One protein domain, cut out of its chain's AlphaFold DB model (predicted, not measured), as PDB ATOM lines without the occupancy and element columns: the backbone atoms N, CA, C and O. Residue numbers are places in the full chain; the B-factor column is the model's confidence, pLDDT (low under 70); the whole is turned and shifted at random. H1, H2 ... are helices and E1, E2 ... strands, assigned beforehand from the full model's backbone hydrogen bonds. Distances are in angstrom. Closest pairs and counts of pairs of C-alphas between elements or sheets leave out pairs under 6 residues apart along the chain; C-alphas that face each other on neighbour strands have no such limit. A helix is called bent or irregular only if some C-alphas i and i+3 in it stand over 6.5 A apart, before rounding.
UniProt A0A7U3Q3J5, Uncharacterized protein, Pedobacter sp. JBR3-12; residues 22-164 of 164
ATOM      1  N   SER A  22     -47.474   4.884 -43.412       95.88
ATOM      2  CA  SER A  22     -48.242   4.482 -42.241       95.88
ATOM      3  C   SER A  22     -47.697   3.165 -41.719       95.88
ATOM      4  O   SER A  22     -47.078   2.412 -42.471       95.88
ATOM      5  N   TYR A  23     -47.930   2.875 -40.448       96.69
ATOM      6  CA  TYR A  23     -47.471   1.633 -39.844       96.69
ATOM      7  C   TYR A  23     -48.494   1.047 -38.877       96.69
ATOM      8  O   TYR A  23     -49.348   1.761 -38.363       96.69
ATOM      9  N   SER A  24     -48.392  -0.251 -38.625       97.69
ATOM     10  CA  SER A  24     -49.064  -0.945 -37.527       97.69
ATOM     11  C   SER A  24     -48.097  -1.964 -36.931       97.69
ATOM     12  O   SER A  24     -47.180  -2.446 -37.599       97.69
ATOM     13  N   LYS A  25     -48.274  -2.267 -35.649       97.62
ATOM     14  CA  LYS A  25     -47.401  -3.150 -34.877       97.62
ATOM     15  C   LYS A  25     -48.196  -4.370 -34.450       97.62
ATOM     16  O   LYS A  25     -49.335  -4.237 -34.001       97.62
ATOM     17  N   ARG A  26     -47.588  -5.546 -34.546       97.75
ATOM     18  CA  ARG A  26     -48.094  -6.780 -33.961       97.75
ATOM     19  C   ARG A  26     -47.254  -7.138 -32.752       97.75
ATOM     20  O   ARG A  26     -46.091  -7.510 -32.896       97.75
ATOM     21  N   ILE A  27     -47.864  -7.054 -31.580       95.50
ATOM     22  CA  ILE A  27     -47.230  -7.342 -30.294       95.50
ATOM     23  C   ILE A  27     -48.080  -8.405 -29.606       95.50
ATOM     24  O   ILE A  27     -49.308  -8.323 -29.630       95.50
ATOM     25  N   ASN A  28     -47.442  -9.434 -29.042       94.56
ATOM     26  CA  ASN A  28     -48.122 -10.541 -28.354       94.56
ATOM     27  C   ASN A  28     -49.268 -11.160 -29.172       94.56
ATOM     28  O   ASN A  28     -50.343 -11.458 -28.661       94.56
ATOM     29  N   GLY A  29     -49.055 -11.318 -30.477       94.88
ATOM     30  CA  GLY A  29     -50.031 -11.954 -31.351       94.88
ATOM     31  C   GLY A  29     -51.057 -11.023 -32.006       94.88
ATOM     32  O   GLY A  29     -51.696 -11.437 -32.974       94.88
ATOM     33  N   LEU A  30     -51.186  -9.778 -31.537       96.81
ATOM     34  CA  LEU A  30     -52.290  -8.878 -31.878       96.81
ATOM     35  C   LEU A  30     -51.810  -7.652 -32.650       96.81
ATOM     36  O   LEU A  30     -50.849  -7.000 -32.252       96.81
ATOM     37  N   TRP A  31     -52.497  -7.339 -33.750       97.44
ATOM     38  CA  TRP A  31     -52.261  -6.121 -34.523       97.44
ATOM     39  C   TRP A  31     -52.906  -4.913 -33.847       97.44
ATOM     40  O   TRP A  31     -54.077  -4.957 -33.472       97.44
ATOM     41  N   GLY A  32     -52.141  -3.832 -33.727       96.94
ATOM     42  CA  GLY A  32     -52.630  -2.531 -33.289       96.94
ATOM     43  C   GLY A  32     -53.263  -1.711 -34.415       96.94
ATOM     44  O   GLY A  32     -53.356  -2.134 -35.572       96.94
ATOM     45  N   ASN A  33     -53.665  -0.489 -34.069       97.00
ATOM     46  CA  ASN A  33     -54.195   0.472 -35.031       97.00
ATOM     47  C   ASN A  33     -53.130   0.905 -36.046       97.00
ATOM     48  O   ASN A  33     -51.929   0.850 -35.785       97.00
ATOM     49  N   TRP A  34     -53.590   1.358 -37.210       96.56
ATOM     50  CA  TRP A  34     -52.722   2.038 -38.162       96.56
ATOM     51  C   TRP A  34     -52.433   3.458 -37.689       96.56
ATOM     52  O   TRP A  34     -53.345   4.227 -37.392       96.56
ATOM     53  N   GLU A  35     -51.159   3.811 -37.686       95.44
ATOM     54  CA  GLU A  35     -50.650   5.117 -37.298       95.44
ATOM     55  C   GLU A  35     -49.931   5.777 -38.483       95.44
ATOM     56  O   GLU A  35     -49.543   5.141 -39.471       95.44
ATOM     57  N   THR A  36     -49.756   7.089 -38.399       93.00
ATOM     58  CA  THR A  36     -48.834   7.850 -39.249       93.00
ATOM     59  C   THR A  36     -47.770   8.463 -38.352       93.00
ATOM     60  O   THR A  36     -48.138   8.953 -37.283       93.00
ATOM     61  N   PRO A  37     -46.496   8.516 -38.778       89.81
ATOM     62  CA  PRO A  37     -45.456   9.198 -38.022       89.81
ATOM     63  C   PRO A  37     -45.890  10.609 -37.620       89.81
ATOM     64  O   PRO A  37     -46.319  11.402 -38.468       89.81
ATOM     65  N   SER A  38     -45.783  10.920 -36.329       84.88
ATOM     66  CA  SER A  38     -46.160  12.222 -35.782       84.88
ATOM     67  C   SER A  38     -45.445  13.348 -36.528       84.88
ATOM     68  O   SER A  38     -44.264  13.234 -36.847       84.88
ATOM     69  N   TYR A  39     -46.174  14.422 -36.845       82.44
ATOM     70  CA  TYR A  39     -45.655  15.631 -37.502       82.44
ATOM     71  C   TYR A  39     -44.858  15.402 -38.805       82.44
ATOM     72  O   TYR A  39     -44.096  16.272 -39.216       82.44
ATOM     73  N   ASN A  40     -45.040  14.263 -39.488       80.69
ATOM     74  CA  ASN A  40     -44.195  13.835 -40.614       80.69
ATOM     75  C   ASN A  40     -42.692  13.778 -40.258       80.69
ATOM     76  O   ASN A  40     -41.850  14.026 -41.116       80.69
ATOM     77  N   MET A  41     -42.348  13.458 -39.004       88.75
ATOM     78  CA  MET A  41     -40.956  13.397 -38.534       88.75
ATOM     79  C   MET A  41     -40.136  12.299 -39.206       88.75
ATOM     80  O   MET A  41     -38.914  12.396 -39.235       88.75
ATOM     81  N   PHE A  42     -40.793  11.278 -39.756       92.00
ATOM     82  CA  PHE A  42     -40.136  10.157 -40.413       92.00
ATOM     83  C   PHE A  42     -40.671   9.959 -41.820       92.00
ATOM     84  O   PHE A  42     -41.866  10.105 -42.088       92.00
ATOM     85  N   VAL A  43     -39.758   9.582 -42.702       92.75
ATOM     86  CA  VAL A  43     -40.001   9.314 -44.115       92.75
ATOM     87  C   VAL A  43     -39.330   8.004 -44.492       92.75
ATOM     88  O   VAL A  43     -38.476   7.497 -43.761       92.75
ATOM     89  N   TYR A  44     -39.718   7.451 -45.636       92.44
ATOM     90  CA  TYR A  44     -39.062   6.277 -46.190       92.44
ATOM     91  C   TYR A  44     -38.271   6.612 -47.455       92.44
ATOM     92  O   TYR A  44     -38.492   7.631 -48.114       92.44
ATOM     93  N   LYS A  45     -37.344   5.723 -47.801       90.31
ATOM     94  CA  LYS A  45     -36.704   5.683 -49.114       90.31
ATOM     95  C   LYS A  45     -36.558   4.235 -49.555       90.31
ATOM     96  O   LYS A  45     -35.965   3.426 -48.845       90.31
ATOM     97  N   LEU A  46     -37.085   3.933 -50.738       88.06
ATOM     98  CA  LEU A  46     -36.811   2.683 -51.445       88.06
ATOM     99  C   LEU A  46     -35.425   2.759 -52.097       88.06
ATOM    100  O   LEU A  46     -35.084   3.765 -52.727       88.06
ATOM    101  N   ILE A  47     -34.634   1.704 -51.942       85.69
ATOM    102  CA  ILE A  47     -33.300   1.559 -52.518       85.69
ATOM    103  C   ILE A  47     -33.322   0.355 -53.459       85.69
ATOM    104  O   ILE A  47     -33.679  -0.762 -53.082       85.69
ATOM    105  N   GLY A  48     -32.935   0.599 -54.706       77.88
ATOM    106  CA  GLY A  48     -32.952  -0.398 -55.764       77.88
ATOM    107  C   GLY A  48     -33.275   0.226 -57.116       77.88
ATOM    108  O   GLY A  48     -33.088   1.428 -57.319       77.88
ATOM    109  N   THR A  49     -33.756  -0.600 -58.036       69.81
ATOM    110  CA  THR A  49     -34.256  -0.184 -59.349       69.81
ATOM    111  C   THR A  49     -35.785  -0.204 -59.360       69.81
ATOM    112  O   THR A  49     -36.424  -0.648 -58.409       69.81
ATOM    113  N   THR A  50     -36.400   0.271 -60.443       64.62
ATOM    114  CA  THR A  50     -37.861   0.215 -60.636       64.62
ATOM    115  C   THR A  50     -38.441  -1.195 -60.522       64.62
ATOM    116  O   THR A  50     -39.585  -1.344 -60.095       64.62
ATOM    117  N   ASP A  51     -37.647  -2.208 -60.868       63.88
ATOM    118  CA  ASP A  51     -38.071  -3.609 -60.956       63.88
ATOM    119  C   ASP A  51     -37.552  -4.465 -59.786       63.88
ATOM    120  O   ASP A  51     -37.984  -5.605 -59.596       63.88
ATOM    121  N   ILE A  52     -36.642  -3.909 -58.979       68.94
ATOM    122  CA  ILE A  52     -35.990  -4.581 -57.856       68.94
ATOM    123  C   ILE A  52     -35.904  -3.602 -56.684       68.94
ATOM    124  O   ILE A  52     -35.030  -2.735 -56.654       68.94
ATOM    125  N   TYR A  53     -36.769  -3.766 -55.688       66.88
ATOM    126  CA  TYR A  53     -36.595  -3.104 -54.395       66.88
ATOM    127  C   TYR A  53     -35.771  -4.026 -53.498       66.88
ATOM    128  O   TYR A  53     -36.312  -4.937 -52.884       66.88
ATOM    129  N   ASN A  54     -34.458  -3.814 -53.453       76.19
ATOM    130  CA  ASN A  54     -33.580  -4.625 -52.605       76.19
ATOM    131  C   ASN A  54     -33.688  -4.210 -51.141       76.19
ATOM    132  O   ASN A  54     -33.536  -5.035 -50.244       76.19
ATOM    133  N   GLU A  55     -33.920  -2.923 -50.892       87.81
ATOM    134  CA  GLU A  55     -33.929  -2.398 -49.538       87.81
ATOM    135  C   GLU A  55     -34.931  -1.257 -49.400       87.81
ATOM    136  O   GLU A  55     -35.232  -0.529 -50.352       87.81
ATOM    137  N   PHE A  56     -35.404  -1.043 -48.182       89.19
ATOM    138  CA  PHE A  56     -35.982   0.235 -47.812       89.19
ATOM    139  C   PHE A  56     -35.490   0.673 -46.447       89.19
ATOM    140  O   PHE A  56     -35.176  -0.139 -45.577       89.19
ATOM    141  N   ILE A  57     -35.429   1.985 -46.278       93.06
ATOM    142  CA  ILE A  57     -35.024   2.618 -45.030       93.06
ATOM    143  C   ILE A  57     -36.105   3.572 -44.554       93.06
ATOM    144  O   ILE A  57     -36.768   4.218 -45.367       93.06
ATOM    145  N   ILE A  58     -36.249   3.677 -43.237       93.94
ATOM    146  CA  ILE A  58     -37.029   4.712 -42.559       93.94
ATOM    147  C   ILE A  58     -36.043   5.596 -41.806       93.94
ATOM    148  O   ILE A  58     -35.186   5.093 -41.080       93.94
ATOM    149  N   TYR A  59     -36.141   6.906 -41.993       92.38
ATOM    150  CA  TYR A  59     -35.207   7.882 -41.435       92.38
ATOM    151  C   TYR A  59     -35.922   9.195 -41.103       92.38
ATOM    152  O   TYR A  59     -37.062   9.418 -41.525       92.38
ATOM    153  N   GLY A  60     -35.268  10.048 -40.313       91.00
ATOM    154  CA  GLY A  60     -35.797  11.366 -39.967       91.00
ATOM    155  C   GLY A  60     -35.972  12.244 -41.209       91.00
ATOM    156  O   GLY A  60     -35.091  12.307 -42.061       91.00
ATOM    157  N   ALA A  61     -37.097  12.950 -41.326       90.06
ATOM    158  CA  ALA A  61     -37.419  13.778 -42.495       90.06
ATOM    159  C   ALA A  61     -36.399  14.897 -42.765       90.06
ATOM    160  O   ALA A  61     -36.261  15.343 -43.904       90.06
ATOM    161  N   TYR A  62     -35.687  15.329 -41.723       87.94
ATOM    162  CA  TYR A  62     -34.655  16.365 -41.780       87.94
ATOM    163  C   TYR A  62     -33.231  15.797 -41.725       87.94
ATOM    164  O   TYR A  62     -32.266  16.560 -41.693       87.94
ATOM    165  N   ASP A  63     -33.091  14.472 -41.734       87.94
ATOM    166  CA  ASP A  63     -31.809  13.787 -41.659       87.94
ATOM    167  C   ASP A  63     -31.343  13.256 -43.003       87.94
ATOM    168  O   ASP A  63     -32.114  12.988 -43.928       87.94
ATOM    169  N   HIS A  64     -30.034  13.037 -43.091       88.94
ATOM    170  CA  HIS A  64     -29.483  12.263 -44.187       88.94
ATOM    171  C   HIS A  64     -29.953  10.796 -44.078       88.94
ATOM    172  O   HIS A  64     -29.881  10.232 -42.985       88.94
ATOM    173  N   PRO A  65     -30.343  10.120 -45.180       89.38
ATOM    174  CA  PRO A  65     -30.862   8.748 -45.124       89.38
ATOM    175  C   PRO A  65     -29.892   7.700 -44.550       89.38
ATOM    176  O   PRO A  65     -30.315   6.617 -44.160       89.38
ATOM    177  N   SER A  66     -28.591   8.001 -44.466       87.81
ATOM    178  CA  SER A  66     -27.622   7.137 -43.767       87.81
ATOM    179  C   SER A  66     -27.836   7.082 -42.249       87.81
ATOM    180  O   SER A  66     -27.298   6.188 -41.606       87.81
ATOM    181  N   LYS A  67     -28.605   8.016 -41.678       89.31
ATOM    182  CA  LYS A  67     -29.045   8.037 -40.277       89.31
ATOM    183  C   LYS A  67     -30.447   7.425 -40.144       89.31
ATOM    184  O   LYS A  67     -31.366   8.042 -39.611       89.31
ATOM    185  N   TYR A  68     -30.642   6.247 -40.731       92.25
ATOM    186  CA  TYR A  68     -31.913   5.530 -40.663       92.25
ATOM    187  C   TYR A  68     -32.171   4.987 -39.255       92.25
ATOM    188  O   TYR A  68     -31.237   4.643 -38.540       92.25
ATOM    189  N   ILE A  69     -33.446   4.867 -38.894       92.94
ATOM    190  CA  ILE A  69     -33.905   4.210 -37.659       92.94
ATOM    191  C   ILE A  69     -34.271   2.738 -37.897       92.94
ATOM    192  O   ILE A  69     -34.351   1.945 -36.964       92.94
ATOM    193  N   LEU A  70     -34.520   2.381 -39.159       94.75
ATOM    194  CA  LEU A  70     -34.817   1.026 -39.605       94.75
ATOM    195  C   LEU A  70     -34.325   0.872 -41.043       94.75
ATOM    196  O   LEU A  70     -34.651   1.703 -41.894       94.75
ATOM    197  N   LYS A  71     -33.588  -0.199 -41.320       95.06
ATOM    198  CA  LYS A  71     -33.271  -0.654 -42.675       95.06
ATOM    199  C   LYS A  71     -33.771  -2.078 -42.837       95.06
ATOM    200  O   LYS A  71     -33.516  -2.921 -41.988       95.06
ATOM    201  N   VAL A  72     -34.469  -2.348 -43.930       96.00
ATOM    202  CA  VAL A  72     -34.949  -3.687 -44.274       96.00
ATOM    203  C   VAL A  72     -34.370  -4.063 -45.622       96.00
ATOM    204  O   VAL A  72     -34.579  -3.355 -46.604       96.00
ATOM    205  N   ILE A  73     -33.639  -5.169 -45.653       94.75
ATOM    206  CA  ILE A  73     -32.987  -5.724 -46.837       94.75
ATOM    207  C   ILE A  73     -33.759  -6.979 -47.223       94.75
ATOM    208  O   ILE A  73     -33.763  -7.950 -46.470       94.75
ATOM    209  N   MET A  74     -34.430  -6.960 -48.370       92.44
ATOM    210  CA  MET A  74     -35.242  -8.068 -48.874       92.44
ATOM    211  C   MET A  74     -34.427  -8.849 -49.901       92.44
ATOM    212  O   MET A  74     -34.099  -8.354 -50.979       92.44
ATOM    213  N   LEU A  75     -34.071 -10.085 -49.559       87.25
ATOM    214  CA  LEU A  75     -33.175 -10.904 -50.362       87.25
ATOM    215  C   LEU A  75     -33.941 -11.504 -51.544       87.25
ATOM    216  O   LEU A  75     -34.821 -12.348 -51.374       87.25
ATOM    217  N   GLY A  76     -33.589 -11.070 -52.756       80.81
ATOM    218  CA  GLY A  76     -34.165 -11.599 -53.993       80.81
ATOM    219  C   GLY A  76     -35.596 -11.135 -54.275       80.81
ATOM    220  O   GLY A  76     -36.300 -11.796 -55.040       80.81
ATOM    221  N   GLN A  77     -36.043 -10.020 -53.684       80.31
ATOM    222  CA  GLN A  77     -37.330  -9.444 -54.061       80.31
ATOM    223  C   GLN A  77     -37.294  -8.953 -55.511       80.31
ATOM    224  O   GLN A  77     -36.522  -8.068 -55.871       80.31
ATOM    225  N   VAL A  78     -38.220  -9.468 -56.317       81.31
ATOM    226  CA  VAL A  78     -38.487  -8.982 -57.673       81.31
ATOM    227  C   VAL A  78     -39.924  -8.486 -57.728       81.31
ATOM    228  O   VAL A  78     -40.847  -9.155 -57.252       81.31
ATOM    229  N   VAL A  79     -40.136  -7.296 -58.285       83.75
ATOM    230  CA  VAL A  79     -41.492  -6.801 -58.536       83.75
ATOM    231  C   VAL A  79     -42.065  -7.594 -59.708       83.75
ATOM    232  O   VAL A  79     -41.487  -7.619 -60.788       83.75
ATOM    233  N   GLU A  80     -43.203  -8.259 -59.505       88.25
ATOM    234  CA  GLU A  80     -43.827  -9.056 -60.563       88.25
ATOM    235  C   GLU A  80     -44.376  -8.121 -61.644       88.25
ATOM    236  O   GLU A  80     -45.388  -7.443 -61.445       88.25
ATOM    237  N   THR A  81     -43.718  -8.073 -62.797       86.94
ATOM    238  CA  THR A  81     -44.079  -7.188 -63.911       86.94
ATOM    239  C   THR A  81     -45.159  -7.791 -64.812       86.94
ATOM    240  O   THR A  81     -45.891  -7.039 -65.470       86.94
ATOM    241  N   ASP A  82     -45.404  -9.104 -64.753       90.62
ATOM    242  CA  ASP A  82     -46.466  -9.771 -65.504       90.62
ATOM    243  C   ASP A  82     -47.854  -9.522 -64.882       90.62
ATOM    244  O   ASP A  82     -48.230 -10.024 -63.817       90.62
ATOM    245  N   LYS A  83     -48.678  -8.765 -65.613       92.62
ATOM    246  CA  LYS A  83     -50.057  -8.431 -65.233       92.62
ATOM    247  C   LYS A  83     -50.938  -9.667 -65.021       92.62
ATOM    248  O   LYS A  83     -51.861  -9.610 -64.205       92.62
ATOM    249  N   LYS A  84     -50.722 -10.756 -65.764       94.44
ATOM    250  CA  LYS A  84     -51.499 -11.994 -65.633       94.44
ATOM    251  C   LYS A  84     -51.169 -12.682 -64.312       94.44
ATOM    252  O   LYS A  84     -52.095 -12.945 -63.545       94.44
ATOM    253  N   LYS A  85     -49.881 -12.846 -63.996       93.19
ATOM    254  CA  LYS A  85     -49.428 -13.420 -62.718       93.19
ATOM    255  C   LYS A  85     -49.896 -12.602 -61.518       93.19
ATOM    256  O   LYS A  85     -50.433 -13.167 -60.567       93.19
ATOM    257  N   ARG A  86     -49.829 -11.264 -61.584       93.50
ATOM    258  CA  ARG A  86     -50.387 -10.402 -60.521       93.50
ATOM    259  C   ARG A  86     -51.887 -10.614 -60.317       93.50
ATOM    260  O   ARG A  86     -52.351 -10.702 -59.183       93.50
ATOM    261  N   LYS A  87     -52.667 -10.734 -61.398       94.50
ATOM    262  CA  LYS A  87     -54.109 -11.028 -61.307       94.50
ATOM    263  C   LYS A  87     -54.385 -12.397 -60.690       94.50
ATOM    264  O   LYS A  87     -55.349 -12.527 -59.941       94.50
ATOM    265  N   GLU A  88     -53.579 -13.404 -61.003       94.75
ATOM    266  CA  GLU A  88     -53.686 -14.740 -60.411       94.75
ATOM    267  C   GLU A  88     -53.360 -14.717 -58.912       94.75
ATOM    268  O   GLU A  88     -54.116 -15.282 -58.121       94.75
ATOM    269  N   ALA A  89     -52.322 -13.987 -58.496       93.56
ATOM    270  CA  ALA A  89     -51.999 -13.776 -57.083       93.56
ATOM    271  C   ALA A  89     -53.146 -13.077 -56.328       93.56
ATOM    272  O   ALA A  89     -53.531 -13.515 -55.249       93.56
ATOM    273  N   ILE A  90     -53.763 -12.047 -56.925       95.12
ATOM    274  CA  ILE A  90     -54.940 -11.374 -56.346       95.12
ATOM    275  C   ILE A  90     -56.120 -12.343 -56.204       95.12
ATOM    276  O   ILE A  90     -56.751 -12.380 -55.153       95.12
ATOM    277  N   LYS A  91     -56.424 -13.133 -57.241       95.75
ATOM    278  CA  LYS A  91     -57.540 -14.094 -57.217       95.75
ATOM    279  C   LYS A  91     -57.332 -15.220 -56.207       95.75
ATOM    280  O   LYS A  91     -58.293 -15.657 -55.590       95.75
ATOM    281  N   SER A  92     -56.097 -15.697 -56.075       95.50
ATOM    282  CA  SER A  92     -55.737 -16.764 -55.135       95.50
ATOM    283  C   SER A  92     -55.517 -16.262 -53.708       95.50
ATOM    284  O   SER A  92     -55.446 -17.070 -52.790       95.50
ATOM    285  N   GLY A  93     -55.375 -14.947 -53.515       93.75
ATOM    286  CA  GLY A  93     -54.975 -14.373 -52.235       93.75
ATOM    287  C   GLY A  93     -53.555 -14.763 -51.820       93.75
ATOM    288  O   GLY A  93     -53.230 -14.645 -50.644       93.75
ATOM    289  N   LYS A  94     -52.713 -15.247 -52.746       93.06
ATOM    290  CA  LYS A  94     -51.351 -15.693 -52.441       93.06
ATOM    291  C   LYS A  94     -50.465 -14.496 -52.106       93.06
ATOM    292  O   LYS A  94     -50.327 -13.572 -52.909       93.06
ATOM    293  N   TRP A  95     -49.847 -14.546 -50.932       94.69
ATOM    294  CA  TRP A  95     -48.863 -13.564 -50.498       94.69
ATOM    295  C   TRP A  95     -47.505 -13.873 -51.126       94.69
ATOM    296  O   TRP A  95     -47.167 -15.032 -51.376       94.69
ATOM    297  N   TYR A  96     -46.736 -12.825 -51.398       93.44
ATOM    298  CA  TYR A  96     -45.323 -12.962 -51.722       93.44
ATOM    299  C   TYR A  96     -44.538 -12.992 -50.417       93.44
ATOM    300  O   TYR A  96     -44.836 -12.209 -49.515       93.44
ATOM    301  N   GLU A  97     -43.539 -13.860 -50.323       94.88
ATOM    302  CA  GLU A  97     -42.714 -14.013 -49.128       94.88
ATOM    303  C   GLU A  97     -41.245 -13.967 -49.523       94.88
ATOM    304  O   GLU A  97     -40.834 -14.632 -50.475       94.88
ATOM    305  N   TYR A  98     -40.469 -13.169 -48.796       93.75
ATOM    306  CA  TYR A  98     -39.054 -12.965 -49.057       93.75
ATOM    307  C   TYR A  98     -38.260 -13.100 -47.758       93.75
ATOM    308  O   TYR A  98     -38.626 -12.467 -46.759       93.75
ATOM    309  N   PRO A  99     -37.166 -13.881 -47.748       95.62
ATOM    310  CA  PRO A  99     -36.202 -13.811 -46.662       95.62
ATOM    311  C   PRO A  99     -35.598 -12.405 -46.618       95.62
ATOM    312  O   PRO A  99     -35.371 -11.773 -47.652       95.62
ATOM    313  N   ALA A 100     -35.356 -11.897 -45.418       96.12
ATOM    314  CA  ALA A 100     -34.902 -10.535 -45.214       96.12
ATOM    315  C   ALA A 100     -33.928 -10.421 -44.036       96.12
ATOM    316  O   ALA A 100     -33.791 -11.325 -43.211       96.12
ATOM    317  N   MET A 101     -33.272  -9.270 -43.953       97.19
ATOM    318  CA  MET A 101     -32.518  -8.828 -42.786       97.19
ATOM    319  C   MET A 101     -33.033  -7.455 -42.365       97.19
ATOM    320  O   MET A 101     -33.259  -6.587 -43.211       97.19
ATOM    321  N   VAL A 102     -33.222  -7.261 -41.063       97.06
ATOM    322  CA  VAL A 102     -33.570  -5.964 -40.485       97.06
ATOM    323  C   VAL A 102     -32.365  -5.435 -39.725       97.06
ATOM    324  O   VAL A 102     -31.768  -6.149 -38.921       97.06
ATOM    325  N   GLU A 103     -32.041  -4.173 -39.970       95.50
ATOM    326  CA  GLU A 103     -31.081  -3.412 -39.185       95.50
ATOM    327  C   GLU A 103     -31.811  -2.316 -38.407       95.50
ATOM    328  O   GLU A 103     -32.607  -1.558 -38.976       95.50
ATOM    329  N   TYR A 104     -31.531  -2.221 -37.113       94.31
ATOM    330  CA  TYR A 104     -32.090  -1.208 -36.218       94.31
ATOM    331  C   TYR A 104     -31.088  -0.859 -35.117       94.31
ATOM    332  O   TYR A 104     -30.027  -1.477 -35.012       94.31
ATOM    333  N   TYR A 105     -31.433   0.134 -34.303       91.81
ATOM    334  CA  TYR A 105     -30.586   0.619 -33.221       91.81
ATOM    335  C   TYR A 105     -31.324   0.591 -31.885       91.81
ATOM    336  O   TYR A 105     -32.523   0.883 -31.846       91.81
ATOM    337  N   THR A 106     -30.618   0.297 -30.793       89.88
ATOM    338  CA  THR A 106     -31.152   0.388 -29.425       89.88
ATOM    339  C   THR A 106     -30.255   1.224 -28.518       89.88
ATOM    340  O   THR A 106     -29.045   1.327 -28.711       89.88
ATOM    341  N   ALA A 107     -30.874   1.860 -27.524       83.38
ATOM    342  CA  ALA A 107     -30.207   2.747 -26.581       83.38
ATOM    343  C   ALA A 107     -30.376   2.264 -25.145       83.38
ATOM    344  O   ALA A 107     -31.412   1.692 -24.791       83.38
ATOM    345  N   ASN A 108     -29.438   2.661 -24.283       80.31
ATOM    346  CA  ASN A 108     -29.508   2.440 -22.838       80.31
ATOM    347  C   ASN A 108     -29.700   0.946 -22.503       80.31
ATOM    348  O   ASN A 108     -28.953   0.118 -22.997       80.31
ATOM    349  N   MET A 109     -30.694   0.611 -21.671       77.31
ATOM    350  CA  MET A 109     -31.012  -0.758 -21.231       77.31
ATOM    351  C   MET A 109     -31.922  -1.531 -22.210       77.31
ATOM    352  O   MET A 109     -32.636  -2.434 -21.787       77.31
ATOM    353  N   SER A 110     -32.016  -1.106 -23.474       84.81
ATOM    354  CA  SER A 110     -32.796  -1.821 -24.496       84.81
ATOM    355  C   SER A 110     -31.863  -2.718 -25.297       84.81
ATOM    356  O   SER A 110     -30.978  -2.208 -25.983       84.81
ATOM    357  N   ASP A 111     -32.101  -4.025 -25.268       87.62
ATOM    358  CA  ASP A 111     -31.217  -5.006 -25.906       87.62
ATOM    359  C   ASP A 111     -31.767  -5.462 -27.264       87.62
ATOM    360  O   ASP A 111     -31.026  -5.933 -28.123       87.62
ATOM    361  N   ARG A 112     -33.088  -5.367 -27.471       92.12
ATOM    362  CA  ARG A 112     -33.783  -5.917 -28.646       92.12
ATOM    363  C   ARG A 112     -34.881  -4.991 -29.160       92.12
ATOM    364  O   ARG A 112     -35.319  -4.068 -28.473       92.12
ATOM    365  N   PHE A 113     -35.398  -5.251 -30.364       93.31
ATOM    366  CA  PHE A 113     -36.433  -4.395 -30.952       93.31
ATOM    367  C   PHE A 113     -37.733  -4.414 -30.141       93.31
ATOM    368  O   PHE A 113     -38.425  -3.399 -30.038       93.31
ATOM    369  N   LYS A 114     -38.053  -5.550 -29.507       92.69
ATOM    370  CA  LYS A 114     -39.212  -5.680 -28.605       92.69
ATOM    371  C   LYS A 114     -39.204  -4.665 -27.456       92.69
ATOM    372  O   LYS A 114     -40.274  -4.305 -26.973       92.69
ATOM    373  N   ASP A 115     -38.026  -4.189 -27.052       91.56
ATOM    374  CA  ASP A 115     -37.881  -3.247 -25.942       91.56
ATOM    375  C   ASP A 115     -38.241  -1.815 -26.380       91.56
ATOM    376  O   ASP A 115     -38.674  -1.001 -25.564       91.56
ATOM    377  N   ILE A 116     -38.159  -1.522 -27.687       91.88
ATOM    378  CA  ILE A 116     -38.432  -0.197 -28.267       91.88
ATOM    379  C   ILE A 116     -39.711  -0.132 -29.119       91.88
ATOM    380  O   ILE A 116     -40.213   0.963 -29.381       91.88
ATOM    381  N   ILE A 117     -40.293  -1.268 -29.533       92.69
ATOM    382  CA  ILE A 117     -41.409  -1.315 -30.502       92.69
ATOM    383  C   ILE A 117     -42.617  -0.462 -30.090       92.69
ATOM    384  O   ILE A 117     -43.271   0.149 -30.937       92.69
ATOM    385  N   ASN A 118     -42.905  -0.363 -28.790       91.06
ATOM    386  CA  ASN A 118     -44.018   0.444 -28.295       91.06
ATOM    387  C   ASN A 118     -43.840   1.932 -28.621       91.06
ATOM    388  O   ASN A 118     -44.806   2.585 -29.011       91.06
ATOM    389  N   ARG A 119     -42.609   2.446 -28.549       89.38
ATOM    390  CA  ARG A 119     -42.274   3.856 -28.804       89.38
ATOM    391  C   ARG A 119     -41.767   4.117 -30.223       89.38
ATOM    392  O   ARG A 119     -41.743   5.265 -30.655       89.38
ATOM    393  N   TRP A 120     -41.413   3.080 -30.980       91.12
ATOM    394  CA  TRP A 120     -41.071   3.202 -32.398       91.12
ATOM    395  C   TRP A 120     -42.197   3.911 -33.184       91.12
ATOM    396  O   TRP A 120     -43.367   3.605 -32.943       91.12
ATOM    397  N   PRO A 121     -41.915   4.833 -34.125       91.12
ATOM    398  CA  PRO A 121     -40.603   5.216 -34.661       91.12
ATOM    399  C   PRO A 121     -39.856   6.305 -33.872       91.12
ATOM    400  O   PRO A 121     -38.790   6.719 -34.309       91.12
ATOM    401  N   LEU A 122     -40.388   6.798 -32.747       85.31
ATOM    402  CA  LEU A 122     -39.729   7.858 -31.966       85.31
ATOM    403  C   LEU A 122     -38.430   7.364 -31.313       85.31
ATOM    404  O   LEU A 122     -37.450   8.101 -31.237       85.31
ATOM    405  N   ASP A 123     -38.426   6.101 -30.888       74.56
ATOM    406  CA  ASP A 123     -37.236   5.399 -30.420       74.56
ATOM    407  C   ASP A 123     -36.514   4.715 -31.588       74.56
ATOM    408  O   ASP A 123     -37.140   4.032 -32.403       74.56
ATOM    409  N   GLY A 124     -35.190   4.869 -31.643       60.94
ATOM    410  CA  GLY A 124     -34.332   4.336 -32.715       60.94
ATOM    411  C   GLY A 124     -33.356   5.364 -33.291       60.94
ATOM    412  O   GLY A 124     -32.665   5.089 -34.268       60.94
ATOM    413  N   TYR A 125     -33.312   6.559 -32.704       64.19
ATOM    414  CA  TYR A 125     -32.548   7.692 -33.203       64.19
ATOM    415  C   TYR A 125     -31.248   7.882 -32.420       64.19
ATOM    416  O   TYR A 125     -31.309   8.436 -31.332       64.19
ATOM    417  N   ASN A 126     -30.107   7.438 -32.959       65.81
ATOM    418  CA  ASN A 126     -28.758   8.016 -32.796       65.81
ATOM    419  C   ASN A 126     -27.730   7.057 -33.438       65.81
ATOM    420  O   ASN A 126     -27.866   5.842 -33.336       65.81
ATOM    421  N   THR A 127     -26.680   7.579 -34.073       62.66
ATOM    422  CA  THR A 127     -25.529   6.784 -34.537       62.66
ATOM    423  C   THR A 127     -24.679   6.222 -33.395       62.66
ATOM    424  O   THR A 127     -23.907   5.300 -33.636       62.66
ATOM    425  N   ASP A 128     -24.834   6.747 -32.177       73.81
ATOM    426  CA  ASP A 128     -24.119   6.288 -30.974       73.81
ATOM    427  C   ASP A 128     -24.789   5.080 -30.288       73.81
ATOM    428  O   ASP A 128     -24.363   4.643 -29.221       73.81
ATOM    429  N   PHE A 129     -25.878   4.572 -30.863       85.44
ATOM    430  CA  PHE A 129     -26.636   3.439 -30.341       85.44
ATOM    431  C   PHE A 129     -26.086   2.106 -30.842       85.44
ATOM    432  O   PHE A 129     -25.456   2.027 -31.901       85.44
ATOM    433  N   GLU A 130     -26.354   1.040 -30.089       89.12
ATOM    434  CA  GLU A 130     -25.967  -0.304 -30.499       89.12
ATOM    435  C   GLU A 130     -26.756  -0.697 -31.745       89.12
ATOM    436  O   GLU A 130     -27.983  -0.586 -31.781       89.12
ATOM    437  N   LYS A 131     -26.038  -1.127 -32.784       91.69
ATOM    438  CA  LYS A 131     -26.622  -1.547 -34.053       91.69
ATOM    439  C   LYS A 131     -26.846  -3.053 -34.052       91.69
ATOM    440  O   LYS A 131     -25.908  -3.823 -33.864       91.69
ATOM    441  N   HIS A 132     -28.062  -3.451 -34.397       93.81
ATOM    442  CA  HIS A 132     -28.487  -4.842 -34.477       93.81
ATOM    443  C   HIS A 132     -28.733  -5.262 -35.918       93.81
ATOM    444  O   HIS A 132     -29.220  -4.471 -36.727       93.81
ATOM    445  N   TYR A 133     -28.441  -6.527 -36.209       95.69
ATOM    446  CA  TYR A 133     -28.727  -7.186 -37.480       95.69
ATOM    447  C   TYR A 133     -29.485  -8.470 -37.176       95.69
ATOM    448  O   TYR A 133     -28.924  -9.395 -36.587       95.69
ATOM    449  N   VAL A 134     -30.759  -8.533 -37.557       97.06
ATOM    450  CA  VAL A 134     -31.611  -9.680 -37.229       97.06
ATOM    451  C   VAL A 134     -32.221 -10.300 -38.483       97.06
ATOM    452  O   VAL A 134     -32.618  -9.572 -39.402       97.06
ATOM    453  N   PRO A 135     -32.308 -11.641 -38.549       97.50
ATOM    454  CA  PRO A 135     -33.024 -12.308 -39.623       97.50
ATOM    455  C   PRO A 135     -34.511 -11.959 -39.549       97.50
ATOM    456  O   PRO A 135     -35.096 -11.848 -38.468       97.50
ATOM    457  N   ALA A 136     -35.122 -11.809 -40.718       97.88
ATOM    458  CA  ALA A 136     -36.521 -11.458 -40.855       97.88
ATOM    459  C   ALA A 136     -37.162 -12.172 -42.048       97.88
ATOM    460  O   ALA A 136     -36.488 -12.674 -42.948       97.88
ATOM    461  N   THR A 137     -38.487 -12.137 -42.086       97.56
ATOM    462  CA  THR A 137     -39.273 -12.466 -43.275       97.56
ATOM    463  C   THR A 137     -40.108 -11.253 -43.635       97.56
ATOM    464  O   THR A 137     -40.755 -10.673 -42.765       97.56
ATOM    465  N   VAL A 138     -40.132 -10.867 -44.907       97.19
ATOM    466  CA  VAL A 138     -41.079  -9.866 -45.402       97.19
ATOM    467  C   VAL A 138     -42.162 -10.566 -46.201       97.19
ATOM    468  O   VAL A 138     -41.870 -11.277 -47.161       97.19
ATOM    469  N   THR A 139     -43.416 -10.336 -45.827       96.38
ATOM    470  CA  THR A 139     -44.569 -10.775 -46.607       96.38
ATOM    471  C   THR A 139     -45.308  -9.585 -47.203       96.38
ATOM    472  O   THR A 139     -45.494  -8.544 -46.569       96.38
ATOM    473  N   ILE A 140     -45.701  -9.719 -48.466       95.12
ATOM    474  CA  ILE A 140     -46.335  -8.664 -49.253       95.12
ATOM    475  C   ILE A 140     -47.671  -9.212 -49.768       95.12
ATOM    476  O   ILE A 140     -47.678 -10.235 -50.463       95.12
ATOM    477  N   PRO A 141     -48.809  -8.560 -49.465       95.00
ATOM    478  CA  PRO A 141     -50.091  -8.978 -50.005       95.00
ATOM    479  C   PRO A 141     -50.124  -8.774 -51.528       95.00
ATOM    480  O   PRO A 141     -49.415  -7.914 -52.060       95.00
ATOM    481  N   PRO A 142     -50.968  -9.518 -52.258       94.88
ATOM    482  CA  PRO A 142     -51.085  -9.350 -53.699       94.88
ATOM    483  C   PRO A 142     -51.481  -7.913 -54.084       94.88
ATOM    484  O   PRO A 142     -52.335  -7.291 -53.452       94.88
ATOM    485  N   TYR A 143     -50.862  -7.381 -55.142       93.12
ATOM    486  CA  TYR A 143     -50.980  -5.979 -55.563       93.12
ATOM    487  C   TYR A 143     -51.255  -5.841 -57.067       93.12
ATOM    488  O   TYR A 143     -50.942  -6.728 -57.861       93.12
ATOM    489  N   LYS A 144     -51.853  -4.708 -57.466       90.00
ATOM    490  CA  LYS A 144     -52.208  -4.424 -58.870       90.00
ATOM    491  C   LYS A 144     -51.039  -3.891 -59.693       90.00
ATOM    492  O   LYS A 144     -50.840  -4.365 -60.811       90.00
ATOM    493  N   ASP A 145     -50.289  -2.944 -59.134       87.50
ATOM    494  CA  ASP A 145     -49.238  -2.215 -59.853       87.50
ATOM    495  C   ASP A 145     -47.881  -2.429 -59.188       87.50
ATOM    496  O   ASP A 145     -47.063  -3.184 -59.700       87.50
ATOM    497  N   LYS A 146     -47.686  -1.837 -58.007       88.12
ATOM    498  CA  LYS A 146     -46.478  -1.986 -57.193       88.12
ATOM    499  C   LYS A 146     -46.828  -2.349 -55.748       88.12
ATOM    500  O   LYS A 146     -47.912  -1.981 -55.282       88.12
ATOM    501  N   PRO A 147     -45.933  -3.046 -55.034       89.94
ATOM    502  CA  PRO A 147     -46.123  -3.319 -53.620       89.94
ATOM    503  C   PRO A 147     -46.054  -2.024 -52.807       89.94
ATOM    504  O   PRO A 147     -45.104  -1.248 -52.915       89.94
ATOM    505  N   VAL A 148     -47.081  -1.796 -51.991       91.69
ATOM    506  CA  VAL A 148     -47.160  -0.647 -51.072       91.69
ATOM    507  C   VAL A 148     -47.342  -1.068 -49.622       91.69
ATOM    508  O   VAL A 148     -47.127  -0.251 -48.744       91.69
ATOM    509  N   ASN A 149     -47.709  -2.323 -49.357       94.56
ATOM    510  CA  ASN A 149     -47.862  -2.856 -48.007       94.56
ATOM    511  C   ASN A 149     -46.809  -3.942 -47.787       94.56
ATOM    512  O   ASN A 149     -46.679  -4.839 -48.618       94.56
ATOM    513  N   TYR A 150     -46.093  -3.860 -46.676       95.81
ATOM    514  CA  TYR A 150     -45.012  -4.764 -46.312       95.81
ATOM    515  C   TYR A 150     -45.219  -5.183 -44.867       95.81
ATOM    516  O   TYR A 150     -45.286  -4.327 -43.991       95.81
ATOM    517  N   ASN A 151     -45.299  -6.483 -44.610       97.44
ATOM    518  CA  ASN A 151     -45.324  -7.024 -43.260       97.44
ATOM    519  C   ASN A 151     -43.959  -7.633 -42.965       97.44
ATOM    520  O   ASN A 151     -43.550  -8.582 -43.625       97.44
ATOM    521  N   ILE A 152     -43.259  -7.067 -41.992       97.75
ATOM    522  CA  ILE A 152     -41.907  -7.452 -41.606       97.75
ATOM    523  C   ILE A 152     -42.015  -8.268 -40.322       97.75
ATOM    524  O   ILE A 152     -42.565  -7.793 -39.329       97.75
ATOM    525  N   TRP A 153     -41.492  -9.485 -40.344       98.00
ATOM    526  CA  TRP A 153     -41.576 -10.447 -39.254       98.00
ATOM    527  C   TRP A 153     -40.183 -10.726 -38.719       98.00
ATOM    528  O   TRP A 153     -39.336 -11.228 -39.455       98.00
ATOM    529  N   PHE A 154     -39.942 -10.389 -37.458       97.12
ATOM    530  CA  PHE A 154     -38.649 -10.557 -36.799       97.12
ATOM    531  C   PHE A 154     -38.847 -10.534 -35.285       97.12
ATOM    532  O   PHE A 154     -39.763  -9.883 -34.793       97.12
ATOM    533  N   GLU A 155     -38.017 -11.274 -34.548       95.19
ATOM    534  CA  GLU A 155     -38.059 -11.326 -33.075       95.19
ATOM    535  C   GLU A 155     -39.451 -11.610 -32.469       95.19
ATOM    536  O   GLU A 155     -39.798 -11.058 -31.431       95.19
ATOM    537  N   GLU A 156     -40.257 -12.460 -33.120       94.75
ATOM    538  CA  GLU A 156     -41.653 -12.774 -32.737       94.75
ATOM    539  C   GLU A 156     -42.644 -11.594 -32.849       94.75
ATOM    540  O   GLU A 156     -43.825 -11.709 -32.502       94.75
ATOM    541  N   LEU A 157     -42.196 -10.473 -33.413       97.06
ATOM    542  CA  LEU A 157     -42.981  -9.272 -33.672       97.06
ATOM    543  C   LEU A 157     -43.402  -9.200 -35.141       97.06
ATOM    544  O   LEU A 157     -42.835  -9.849 -36.025       97.06
ATOM    545  N   GLY A 158     -44.412  -8.372 -35.399       97.50
ATOM    546  CA  GLY A 158     -44.777  -7.944 -36.747       97.50
ATOM    547  C   GLY A 158     -44.741  -6.427 -36.854       97.50
ATOM    548  O   GLY A 158     -45.262  -5.726 -35.987       97.50
ATOM    549  N   LEU A 159     -44.164  -5.910 -37.931       97.75
ATOM    550  CA  LEU A 159     -44.214  -4.497 -38.280       97.75
ATOM    551  C   LEU A 159     -44.796  -4.363 -39.686       97.75
ATOM    552  O   LEU A 159     -44.160  -4.733 -40.669       97.75
ATOM    553  N   ALA A 160     -46.024  -3.865 -39.775       97.69
ATOM    554  CA  ALA A 160     -46.676  -3.573 -41.042       97.69
ATOM    555  C   ALA A 160     -46.347  -2.139 -41.447       97.69
ATOM    556  O   ALA A 160     -46.570  -1.216 -40.668       97.69
ATOM    557  N   ILE A 161     -45.849  -1.947 -42.664       96.88
ATOM    558  CA  ILE A 161     -45.522  -0.650 -43.249       96.88
ATOM    559  C   ILE A 161     -46.327  -0.481 -44.533       96.88
ATOM    560  O   ILE A 161     -46.266  -1.314 -45.437       96.88
ATOM    561  N   GLN A 162     -47.059   0.624 -44.623       95.50
ATOM    562  CA  GLN A 162     -47.743   1.062 -45.829       95.50
ATOM    563  C   GLN A 162     -47.052   2.306 -46.391       95.50
ATOM    564  O   GLN A 162     -47.090   3.373 -45.780       95.50
ATOM    565  N   LEU A 163     -46.468   2.176 -47.574       91.69
ATOM    566  CA  LEU A 163     -45.834   3.251 -48.329       91.69
ATOM    567  C   LEU A 163     -46.897   4.093 -49.046       91.69
ATOM    568  O   LEU A 163     -47.811   3.540 -49.663       91.69
ATOM    569  N   LYS A 164     -46.778   5.421 -48.965       86.81
ATOM    570  CA  LYS A 164     -47.678   6.399 -49.594       86.81
ATOM    571  C   LYS A 164     -46.926   7.288 -50.579       86.81
ATOM    572  O   LYS A 164     -45.698   7.489 -50.395       86.81
TER     573      LYS A 164
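This is residues 22 to 164 of the 164 residues of an uncharacterized protein of Pedobacter sp. JBR3-12 (UniProt A0A7U3Q3J5). One eight-stranded antiparallel sheet is folded back on itself like a half-open, twisted trough, with E1, E8 and E7 as one leaf facing E5, E4, E3 and E2 as the other, and E6 as the hinge between them. The long bent strands E5 and E6 run along the fold; the ten-residue helix H1 lies off one end of the trough, and the four-residue helix H2 sits beside the strands near the other. The printed part has 143 residues with two named helices and eight named strands, in the order E1 E2 E3 E4 H1 E5 H2 E6 E7 E8, and across the sheet the order is E1 E8 E7 E6 E5 E4 E3 E2. The class is mostly strand. The whole is compact, with a radius of gyration of the C-alphas of 15.3 A, and spans 50 by 33 by 29 A, only just elongated.

The first strand, E1, residues 22 to 27, is an edge strand and the antiparallel neighbour of E8, residues 157 to 163, with N 24 and O 160 at 2.9 A. E8 forms a hairpin with E7, residues 149 to 154, where N 152 and O 159 are 2.8 A apart. E7 forms a hairpin with E6, residues 130 to 140, with N 139 and O 151 at 2.8 A and 129 degrees between their directions. E6, E7 and E8 are a meander, each strand the antiparallel neighbour of the one before. E6 is also the antiparallel neighbour of E5, residues 96 to 106, with N 100 and O 136 at 2.8 A; E5 bends by 61 degrees at residue 99 and E6 by 61 degrees at residue 135. E5 neighbours E4, residues 68 to 74, with N 73 and O 101 at 2.8 A. E4 forms a hairpin with E3, residues 53 to 60, with N 58 and O 70 at 2.9 A, and E3 forms one with E2, residues 42 to 48, with N 45 and O 57 at 2.9 A. E2, E3 and E4 are a second meander, and E2 is the other edge strand. In this folded sheet, one sheet bent back into two leaves that face each other, the closest C-alphas of E2 and E8 are those of Tyr 44 and Leu 163, 7.7 A apart. E1 and E2 are apart. H1, residues 83 to 92, is not on the sheet. H2, residues 113 to 116, is on it, at the sheet's level with a height of 2.3 A; its closest C-alphas to E5 are those of Phe 113 and Thr 106, 7.3 A apart. In H1 every O i to N i+4 pair is within hydrogen-bond range; H2 is too short for such a pair, and its one O i to N i+3 pair is within range.

E1 begins with C-alpha 22 at (-48.242, 4.482, -42.241). E2 measures 20.0 A from first to last C-alpha and E3 20.4 A. H1 begins with C-alpha 83 at (-50.057, -8.431, -65.233) and measures 14.3 A. E5 measures 29.6 A and E6 28.9 A, each with 11 residues. E8 measures 19.5 A and ends with C-alpha 163 at (-45.834, 3.251, -48.329).

The two C-alphas farthest apart are those of Lys 84 and Asn 108, 50.2 A. The printed part has no cut and ends at residue 164, the chain's last. The long links are E1 to E2, with 14 residues, and H2 to E6, with 13. The mean pLDDT of the printed part is 90.1; residues 49 to 53 and 124 to 127 are under 70.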